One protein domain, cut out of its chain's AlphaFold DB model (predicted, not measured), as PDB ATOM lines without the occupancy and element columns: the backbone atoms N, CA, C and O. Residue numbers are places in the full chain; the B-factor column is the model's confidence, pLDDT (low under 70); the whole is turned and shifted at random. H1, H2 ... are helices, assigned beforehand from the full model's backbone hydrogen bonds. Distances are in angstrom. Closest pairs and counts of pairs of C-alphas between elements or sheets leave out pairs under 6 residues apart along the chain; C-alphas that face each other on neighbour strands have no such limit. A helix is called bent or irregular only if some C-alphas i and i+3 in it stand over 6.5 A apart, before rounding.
ATOM      1  N   SER A  14      42.859  37.117  10.840       66.31
ATOM      2  CA  SER A  14      42.881  37.471   9.420       66.31
ATOM      3  C   SER A  14      43.660  36.460   8.568       66.31
ATOM      4  O   SER A  14      43.165  36.029   7.527       66.31
ATOM      5  N   ASP A  15      44.835  36.017   9.014       70.62
ATOM      6  CA  ASP A  15      45.717  35.156   8.215       70.62
ATOM      7  C   ASP A  15      45.117  33.758   8.025       70.62
ATOM      8  O   ASP A  15      45.177  33.177   6.941       70.62
ATOM      9  N   LEU A  16      44.429  33.242   9.049       74.88
ATOM     10  CA  LEU A  16      43.716  31.966   8.966       74.88
ATOM     11  C   LEU A  16      42.567  32.010   7.951       74.88
ATOM     12  O   LEU A  16      42.349  31.028   7.241       74.88
ATOM     13  N   THR A  17      41.856  33.140   7.849       82.62
ATOM     14  CA  THR A  17      40.776  33.288   6.859       82.62
ATOM     15  C   THR A  17      41.300  33.345   5.429       82.62
ATOM     16  O   THR A  17      40.677  32.781   4.531       82.62
ATOM     17  N   GLU A  18      42.456  33.971   5.203       85.00
ATOM     18  CA  GLU A  18      43.091  33.989   3.884       85.00
ATOM     19  C   GLU A  18      43.580  32.596   3.487       85.00
ATOM     20  O   GLU A  18      43.302  32.128   2.385       85.00
ATOM     21  N   LEU A  19      44.216  31.869   4.403       84.44
ATOM     22  CA  LEU A  19      44.650  30.498   4.139       84.44
ATOM     23  C   LEU A  19      43.469  29.562   3.866       84.44
ATOM     24  O   LEU A  19      43.566  28.714   2.980       84.44
ATOM     25  N   GLU A  20      42.343  29.733   4.563       88.00
ATOM     26  CA  GLU A  20      41.115  28.976   4.299       88.00
ATOM     27  C   GLU A  20      40.599  29.224   2.871       88.00
ATOM     28  O   GLU A  20      40.289  28.267   2.159       88.00
ATOM     29  N   LYS A  21      40.610  30.478   2.393       88.38
ATOM     30  CA  LYS A  21      40.270  30.805   0.991       88.38
ATOM     31  C   LYS A  21      41.226  30.153  -0.010       88.38
ATOM     32  O   LYS A  21      40.796  29.748  -1.088       88.38
ATOM     33  N   LEU A  22      42.503  30.021   0.346       87.06
ATOM     34  CA  LEU A  22      43.518  29.348  -0.471       87.06
ATOM     35  C   LEU A  22      43.443  27.808  -0.403       87.06
ATOM     36  O   LEU A  22      44.184  27.125  -1.110       87.06
ATOM     37  N   GLY A  23      42.526  27.248   0.393       84.94
ATOM     38  CA  GLY A  23      42.272  25.808   0.487       84.94
ATOM     39  C   GLY A  23      42.819  25.134   1.747       84.94
ATOM     40  O   GLY A  23      42.886  23.904   1.790       84.94
ATOM     41  N   ALA A  24      43.207  25.895   2.773       87.12
ATOM     42  CA  ALA A  24      43.530  25.339   4.081       87.12
ATOM     43  C   ALA A  24      42.287  24.737   4.751       87.12
ATOM     44  O   ALA A  24      41.178  25.257   4.651       87.12
ATOM     45  N   ALA A  25      42.475  23.644   5.490       83.94
ATOM     46  CA  ALA A  25      41.381  23.030   6.230       83.94
ATOM     47  C   ALA A  25      41.032  23.850   7.483       83.94
ATOM     48  O   ALA A  25      41.887  24.090   8.339       83.94
ATOM     49  N   ARG A  26      39.752  24.212   7.614       86.62
ATOM     50  CA  ARG A  26      39.216  24.975   8.747       86.62
ATOM     51  C   ARG A  26      39.470  24.278  10.085       86.62
ATOM     52  O   ARG A  26      39.295  23.066  10.211       86.62
ATOM     53  N   GLY A  27      39.836  25.061  11.097       82.69
ATOM     54  CA  GLY A  27      39.996  24.584  12.476       82.69
ATOM     55  C   GLY A  27      41.240  23.723  12.715       82.69
ATOM     56  O   GLY A  27      41.367  23.142  13.790       82.69
ATOM     57  N   LYS A  28      42.155  23.631  11.742       80.88
ATOM     58  CA  LYS A  28      43.454  22.977  11.926       80.88
ATOM     59  C   LYS A  28      44.524  24.003  12.272       80.88
ATOM     60  O   LYS A  28      44.535  25.106  11.737       80.88
ATOM     61  N   VAL A  29      45.449  23.602  13.141       83.94
ATOM     62  CA  VAL A  29      46.676  24.363  13.388       83.94
ATOM     63  C   VAL A  29      47.558  24.246  12.147       83.94
ATOM     64  O   VAL A  29      47.845  23.139  11.690       83.94
ATOM     65  N   ILE A  30      47.962  25.385  11.590       82.75
ATOM     66  CA  ILE A  30      48.793  25.462  10.387       82.75
ATOM     67  C   ILE A  30      50.231  25.747  10.827       82.75
ATOM     68  O   ILE A  30      50.482  26.679  11.585       82.75
ATOM     69  N   SER A  31      51.182  24.924  10.381       86.50
ATOM     70  CA  SER A  31      52.609  25.193  10.583       86.50
ATOM     71  C   SER A  31      53.115  26.211   9.557       86.50
ATOM     72  O   SER A  31      52.567  26.313   8.462       86.50
ATOM     73  N   ALA A  32      54.214  26.908   9.855       84.56
ATOM     74  CA  ALA A  32      54.811  27.868   8.917       84.56
ATOM     75  C   ALA A  32      55.155  27.239   7.548       84.56
ATOM     76  O   ALA A  32      54.966  27.858   6.503       84.56
ATOM     77  N   ALA A  33      55.602  25.978   7.542       81.62
ATOM     78  CA  ALA A  33      55.869  25.234   6.311       81.62
ATOM     79  C   ALA A  33      54.581  24.929   5.523       81.62
ATOM     80  O   ALA A  33      54.557  25.057   4.301       81.62
ATOM     81  N   ALA A  34      53.495  24.564   6.215       84.81
ATOM     82  CA  ALA A  34      52.201  24.336   5.575       84.81
ATOM     83  C   ALA A  34      51.640  25.632   4.974       84.81
ATOM     84  O   ALA A  34      51.099  25.619   3.872       84.81
ATOM     85  N   GLU A  35      51.826  26.757   5.658       87.25
ATOM     86  CA  GLU A  35      51.422  28.069   5.168       87.25
ATOM     87  C   GLU A  35      52.130  28.441   3.857       87.25
ATOM     88  O   GLU A  35      51.496  28.857   2.888       87.25
ATOM     89  N   GLN A  36      53.450  28.236   3.798       89.00
ATOM     90  CA  GLN A  36      54.235  28.432   2.579       89.00
ATOM     91  C   GLN A  36      53.743  27.534   1.441       89.00
ATOM     92  O   GLN A  36      53.496  28.034   0.344       89.00
ATOM     93  N   ALA A  37      53.522  26.247   1.717       88.31
ATOM     94  CA  ALA A  37      53.037  25.295   0.723       88.31
ATOM     95  C   ALA A  37      51.658  25.678   0.157       88.31
ATOM     96  O   ALA A  37      51.436  25.580  -1.049       88.31
ATOM     97  N   ILE A  38      50.737  26.150   1.007       90.31
ATOM     98  CA  ILE A  38      49.400  26.599   0.587       90.31
ATOM     99  C   ILE A  38      49.506  27.822  -0.327       90.31
ATOM    100  O   ILE A  38      48.881  27.852  -1.388       90.31
ATOM    101  N   ARG A  39      50.327  28.811   0.044       90.88
ATOM    102  CA  ARG A  39      50.529  30.012  -0.781       90.88
ATOM    103  C   ARG A  39      51.184  29.687  -2.124       90.88
ATOM    104  O   ARG A  39      50.755  30.210  -3.148       90.88
ATOM    105  N   GLU A  40      52.173  28.798  -2.146       89.75
ATOM    106  CA  GLU A  40      52.806  28.359  -3.394       89.75
ATOM    107  C   GLU A  40      51.816  27.602  -4.292       89.75
ATOM    108  O   GLU A  40      51.725  27.873  -5.489       89.75
ATOM    109  N   ALA A  41      51.017  26.694  -3.722       87.94
ATOM    110  CA  ALA A  41      49.980  25.984  -4.465       87.94
ATOM    111  C   ALA A  41      48.945  26.948  -5.069       87.94
ATOM    112  O   ALA A  41      48.539  26.769  -6.219       87.94
ATOM    113  N   ALA A  42      48.551  27.985  -4.328       88.94
ATOM    114  CA  ALA A  42      47.676  29.036  -4.830       88.94
ATOM    115  C   ALA A  42      48.309  29.829  -5.985       88.94
ATOM    116  O   ALA A  42      47.636  30.086  -6.982       88.94
ATOM    117  N   ALA A  43      49.599  30.162  -5.890       89.31
ATOM    118  CA  ALA A  43      50.320  30.846  -6.960       89.31
ATOM    119  C   ALA A  43      50.350  30.009  -8.249       89.31
ATOM    120  O   ALA A  43      49.999  30.520  -9.311       89.31
ATOM    121  N   ARG A  44      50.650  28.703  -8.147       87.81
ATOM    122  CA  ARG A  44      50.614  27.793  -9.306       87.81
ATOM    123  C   ARG A  44      49.221  27.713  -9.936       87.81
ATOM    124  O   ARG A  44      49.104  27.725 -11.156       87.81
ATOM    125  N   ARG A  45      48.153  27.663  -9.129       84.56
ATOM    126  CA  ARG A  45      46.766  27.680  -9.640       84.56
ATOM    127  C   ARG A  45      46.458  28.971 -10.394       84.56
ATOM    128  O   ARG A  45      45.949  28.906 -11.503       84.56
ATOM    129  N   ALA A  46      46.842  30.120  -9.840       85.44
ATOM    130  CA  ALA A  46      46.619  31.415 -10.477       85.44
ATOM    131  C   ALA A  46      47.364  31.560 -11.815       85.44
ATOM    132  O   ALA A  46      46.858  32.199 -12.733       85.44
ATOM    133  N   GLU A  47      48.561  30.985 -11.948       84.50
ATOM    134  CA  GLU A  47      49.275  30.932 -13.232       84.50
ATOM    135  C   GLU A  47      48.519  30.097 -14.266       84.50
ATOM    136  O   GLU A  47      48.376  30.526 -15.411       84.50
ATOM    137  N   ILE A  48      47.982  28.946 -13.859       76.31
ATOM    138  CA  ILE A  48      47.200  28.087 -14.749       76.31
ATOM    139  C   ILE A  48      45.892  28.772 -15.160       76.31
ATOM    140  O   ILE A  48      45.568  28.781 -16.346       76.31
ATOM    141  N   ASP A  49      45.181  29.392 -14.219       79.75
ATOM    142  CA  ASP A  49      43.930  30.106 -14.495       79.75
ATOM    143  C   ASP A  49      44.159  31.278 -15.467       79.75
ATOM    144  O   ASP A  49      43.398  31.449 -16.416       79.75
ATOM    145  N   LYS A  50      45.265  32.025 -15.328       81.50
ATOM    146  CA  LYS A  50      45.647  33.080 -16.289       81.50
ATOM    147  C   LYS A  50      45.882  32.540 -17.697       81.50
ATOM    148  O   LYS A  50      45.513  33.189 -18.673       81.50
ATOM    149  N   VAL A  51      46.531  31.381 -17.812       78.00
ATOM    150  CA  VAL A  51      46.725  30.718 -19.109       78.00
ATOM    151  C   VAL A  51      45.376  30.260 -19.669       78.00
ATOM    152  O   VAL A  51      45.141  30.398 -20.868       78.00
ATOM    153  N   ALA A  52      44.475  29.771 -18.813       70.12
ATOM    154  CA  ALA A  52      43.142  29.315 -19.193       70.12
ATOM    155  C   ALA A  52      42.230  30.452 -19.684       70.12
ATOM    156  O   ALA A  52      41.535  30.275 -20.683       70.12
ATOM    157  N   ASP A  53      42.267  31.623 -19.042       70.81
ATOM    158  CA  ASP A  53      41.465  32.799 -19.418       70.81
ATOM    159  C   ASP A  53      41.795  33.320 -20.828       70.81
ATOM    160  O   ASP A  53      40.946  33.911 -21.499       70.81
ATOM    161  N   GLY A  54      43.022  33.086 -21.304       70.81
ATOM    162  CA  GLY A  54      43.452  33.436 -22.660       70.81
ATOM    163  C   GLY A  54      43.068  32.411 -23.733       70.81
ATOM    164  O   GLY A  54      43.321  32.647 -24.916       70.81
ATOM    165  N   MET A  55      42.494  31.266 -23.356       69.19
ATOM    166  CA  MET A  55      42.178  30.187 -24.288       69.19
ATOM    167  C   MET A  55      40.759  30.285 -24.839       69.19
ATOM    168  O   MET A  55      39.810  30.685 -24.166       69.19
ATOM    169  N   VAL A  56      40.606  29.887 -26.105       70.81
ATOM    170  CA  VAL A  56      39.297  29.825 -26.758       70.81
ATOM    171  C   VAL A  56      38.423  28.827 -26.008       70.81
ATOM    172  O   VAL A  56      38.838  27.698 -25.751       70.81
ATOM    173  N   LYS A  57      37.199  29.247 -25.676       69.19
ATOM    174  CA  LYS A  57      36.211  28.383 -25.035       69.19
ATOM    175  C   LYS A  57      36.005  27.117 -25.866       69.19
ATOM    176  O   LYS A  57      35.640  27.189 -27.039       69.19
ATOM    177  N   GLU A  58      36.196  25.965 -25.240       64.81
ATOM    178  CA  GLU A  58      35.953  24.674 -25.874       64.81
ATOM    179  C   GLU A  58      34.435  24.468 -26.044       64.81
ATOM    180  O   GLU A  58      33.673  24.454 -25.072       64.81
ATOM    181  N   TYR A  59      33.974  24.336 -27.290       59.84
ATOM    182  CA  TYR A  59      32.593  23.961 -27.605       59.84
ATOM    183  C   TYR A  59      32.482  22.431 -27.605       59.84
ATOM    184  O   TYR A  59      33.302  21.757 -28.219       59.84
ATOM    185  N   ASN A  60      31.480  21.886 -26.906       61.00
ATOM    186  CA  ASN A  60      31.304  20.447 -26.633       61.00
ATOM    187  C   ASN A  60      32.391  19.794 -25.748       61.00
ATOM    188  O   ASN A  60      32.437  18.569 -25.648       61.00
ATOM    189  N   GLY A  61      33.223  20.593 -25.067       61.00
ATOM    190  CA  GLY A  61      34.050  20.133 -23.943       61.00
ATOM    191  C   GLY A  61      33.214  19.850 -22.683       61.00
ATOM    192  O   GLY A  61      31.986  19.983 -22.685       61.00
ATOM    193  N   ARG A  62      33.853  19.453 -21.572       59.50
ATOM    194  CA  ARG A  62      33.134  19.168 -20.313       59.50
ATOM    195  C   ARG A  62      32.328  20.388 -19.843       59.50
ATOM    196  O   ARG A  62      32.790  21.521 -19.900       59.50
ATOM    197  N   ALA A  63      31.129  20.138 -19.303       57.56
ATOM    198  CA  ALA A  63      30.194  21.182 -18.859       57.56
ATOM    199  C   ALA A  63      30.755  22.114 -17.763       57.56
ATOM    200  O   ALA A  63      30.252  23.221 -17.577       57.56
ATOM    201  N   LYS A  64      31.779  21.670 -17.024       54.72
ATOM    202  CA  LYS A  64      32.487  22.473 -16.026       54.72
ATOM    203  C   LYS A  64      33.941  22.003 -15.923       54.72
ATOM    204  O   LYS A  64      34.171  20.834 -15.623       54.72
ATOM    205  N   GLY A  65      34.882  22.926 -16.104       57.88
ATOM    206  CA  GLY A  65      36.315  22.697 -15.903       57.88
ATOM    207  C   GLY A  65      37.098  22.401 -17.183       57.88
ATOM    208  O   GLY A  65      36.534  21.980 -18.191       57.88
ATOM    209  N   LEU A  66      38.403  22.665 -17.108       55.97
ATOM    210  CA  LEU A  66      39.378  22.394 -18.160       55.97
ATOM    211  C   LEU A  66      39.502  20.881 -18.421       55.97
ATOM    212  O   LEU A  66      39.208  20.053 -17.557       55.97
ATOM    213  N   GLU A  67      39.942  20.532 -19.628       58.03
ATOM    214  CA  GLU A  67      40.174  19.150 -20.042       58.03
ATOM    215  C   GLU A  67      41.265  18.480 -19.152       58.03
ATOM    216  O   GLU A  67      42.291  19.109 -18.874       58.03
ATOM    217  N   PRO A  68      41.049  17.241 -18.655       58.38
ATOM    218  CA  PRO A  68      41.935  16.582 -17.681       58.38
ATOM    219  C   PRO A  68      43.394  16.385 -18.125       58.38
ATOM    220  O   PRO A  68      44.313  16.505 -17.312       58.38
ATOM    221  N   THR A  69      43.647  16.148 -19.416       58.09
ATOM    222  CA  THR A  69      45.015  16.008 -19.943       58.09
ATOM    223  C   THR A  69      45.857  17.266 -19.752       58.09
ATOM    224  O   THR A  69      47.081  17.165 -19.722       58.09
ATOM    225  N   ARG A  70      45.248  18.436 -19.514       61.00
ATOM    226  CA  ARG A  70      45.983  19.676 -19.205       61.00
ATOM    227  C   ARG A  70      46.711  19.648 -17.861       61.00
ATOM    228  O   ARG A  70      47.650  20.418 -17.685       61.00
ATOM    229  N   TYR A  71      46.311  18.777 -16.939       54.59
ATOM    230  CA  TYR A  71      46.934  18.647 -15.618       54.59
ATOM    231  C   TYR A  71      47.755  17.362 -15.459       54.59
ATOM    232  O   TYR A  71      48.214  17.078 -14.356       54.59
ATOM    233  N   SER A  72      47.922  16.568 -16.529       55.94
ATOM    234  CA  SER A  72      48.392  15.171 -16.445       55.94
ATOM    235  C   SER A  72      47.583  14.323 -15.451       55.94
ATOM    236  O   SER A  72      48.038  13.272 -15.004       55.94
ATOM    237  N   ASP A  73      46.383  14.788 -15.109       60.03
ATOM    238  CA  ASP A  73      45.452  14.143 -14.206       60.03
ATOM    239  C   ASP A  73      44.373  13.529 -15.088       60.03
ATOM    240  O   ASP A  73      43.419  14.185 -15.490       60.03
ATOM    241  N   TRP A  74      44.563  12.275 -15.493       61.91
ATOM    242  CA  TRP A  74      43.531  11.534 -16.226       61.91
ATOM    243  C   TRP A  74      42.353  11.141 -15.331       61.91
ATOM    244  O   TRP A  74      41.407  10.500 -15.799       61.91
ATOM    245  N   GLU A  75      42.391  11.527 -14.057       64.50
ATOM    246  CA  GLU A  75      41.384  11.214 -13.074       64.50
ATOM    247  C   GLU A  75      40.280  12.278 -13.059       64.50
ATOM    248  O   GLU A  75      40.486  13.487 -12.974       64.50
ATOM    249  N   ASN A  76      39.038  11.817 -13.122       57.06
ATOM    250  CA  ASN A  76      37.879  12.622 -12.784       57.06
ATOM    251  C   ASN A  76      37.141  11.934 -11.642       57.06
ATOM    252  O   ASN A  76      36.531  10.888 -11.850       57.06
ATOM    253  N   LYS A  77      37.162  12.535 -10.448       55.12
ATOM    254  CA  LYS A  77      36.485  12.003  -9.250       55.12
ATOM    255  C   LYS A  77      36.889  10.557  -8.889       55.12
ATOM    256  O   LYS A  77      36.005   9.765  -8.568       55.12
ATOM    257  N   GLY A  78      38.167  10.176  -8.946       62.47
ATOM    258  CA  GLY A  78      38.554   8.785  -8.656       62.47
ATOM    259  C   GLY A  78      38.574   7.857  -9.866       62.47
ATOM    260  O   GLY A  78      38.890   6.682  -9.705       62.47
ATOM    261  N   ILE A  79      38.179   8.329 -11.054       58.09
ATOM    262  CA  ILE A  79      38.018   7.484 -12.242       58.09
ATOM    263  C   ILE A  79      38.968   7.958 -13.336       58.09
ATOM    264  O   ILE A  79      38.796   9.052 -13.876       58.09
ATOM    265  N   THR A  80      39.939   7.113 -13.676       63.41
ATOM    266  CA  THR A  80      40.808   7.304 -14.839       63.41
ATOM    267  C   THR A  80      39.989   7.132 -16.114       63.41
ATOM    268  O   THR A  80      39.333   6.108 -16.299       63.41
ATOM    269  N   SER A  81      39.993   8.141 -16.980       59.88
ATOM    270  CA  SER A  81      39.332   8.067 -18.285       59.88
ATOM    271  C   SER A  81      40.197   7.252 -19.256       59.88
ATOM    272  O   SER A  81      41.330   7.646 -19.513       59.88
TER     273      SER A  81
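What this domain is: This is residues 14 to 81 of the 83 residues of the protein "DUF1674 domain-containing protein" of Hyphomicrobiales bacterium (UniProt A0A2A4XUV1). One long helix, H2, forms a spine, with the short helix H1 slanted near its first part and, beyond its last residue, a loop that swings out and leads to the one small helix H3 and a winding tail. The shape is loosely formed: residues 59 to 65 stick out on their own, and H3 is separate from both other helices. The printed part has 68 residues with three named helices in the order H1, H2, H3 and no named strand, and its class is all helix. It is loose, with a radius of gyration of the C-alphas of 15.3 A, and its C-alphas span 42 by 28 by 18 A.

How they stand to each other: H1, residues 14 to 21, and H2, residues 32 to 53, only just touch, with 3 pairs of C-alphas within 8 A. The closest C-alphas of the two are those of Leu 19 and Ile 38, 7.1 A apart, and H2 touches H1 with residues 35 to 39 alone. The two helices run the same way at a steep tilt of 49 degrees, and their centres are 14.3 A apart. H3, residues 68 to 71, is apart from H1 and also from H2. In H1 and H2 every pair of O i and N i+4 is within hydrogen-bond range. H3, with four residues, is too short for such a pair, but its one pair of O i and N i+3 is within range. After H3, residues 75 to 76 pair with residues 79 to 80, antiparallel, in stretches too short to be named strands.

Where its parts are: H1 begins at C-alpha 14, at (42.881, 37.471, 9.420), and measures 11.1 A from first to last C-alpha. H2 has 22 residues and is the longest helix, 31.7 A from C-alpha 32, at (54.811, 27.868, 8.917), to C-alpha 53, at (41.465, 32.799, -19.418). H3 has four residues, 5.8 A from first to last C-alpha, and ends at C-alpha 71, at (46.934, 18.647, -15.618). No helix is bent or irregular.

The domain as a whole: The two C-alphas farthest apart are those of Val 29 and Tyr 59, 43.3 A. The C-alphas of Ser 14 and Ser 81, the first and last printed residues, are 40.6 A apart. The printed part has no cut. The link from H1 to H2 is short, with 10 residues, and the link from H2 to H3 is long, with 14 residues, 54 to 67. In that long link residues 59 to 65 stand free. The mean pLDDT of the printed part is 74.1, and it is under 70 at residue 14, residue 55 and residues 57 to 81.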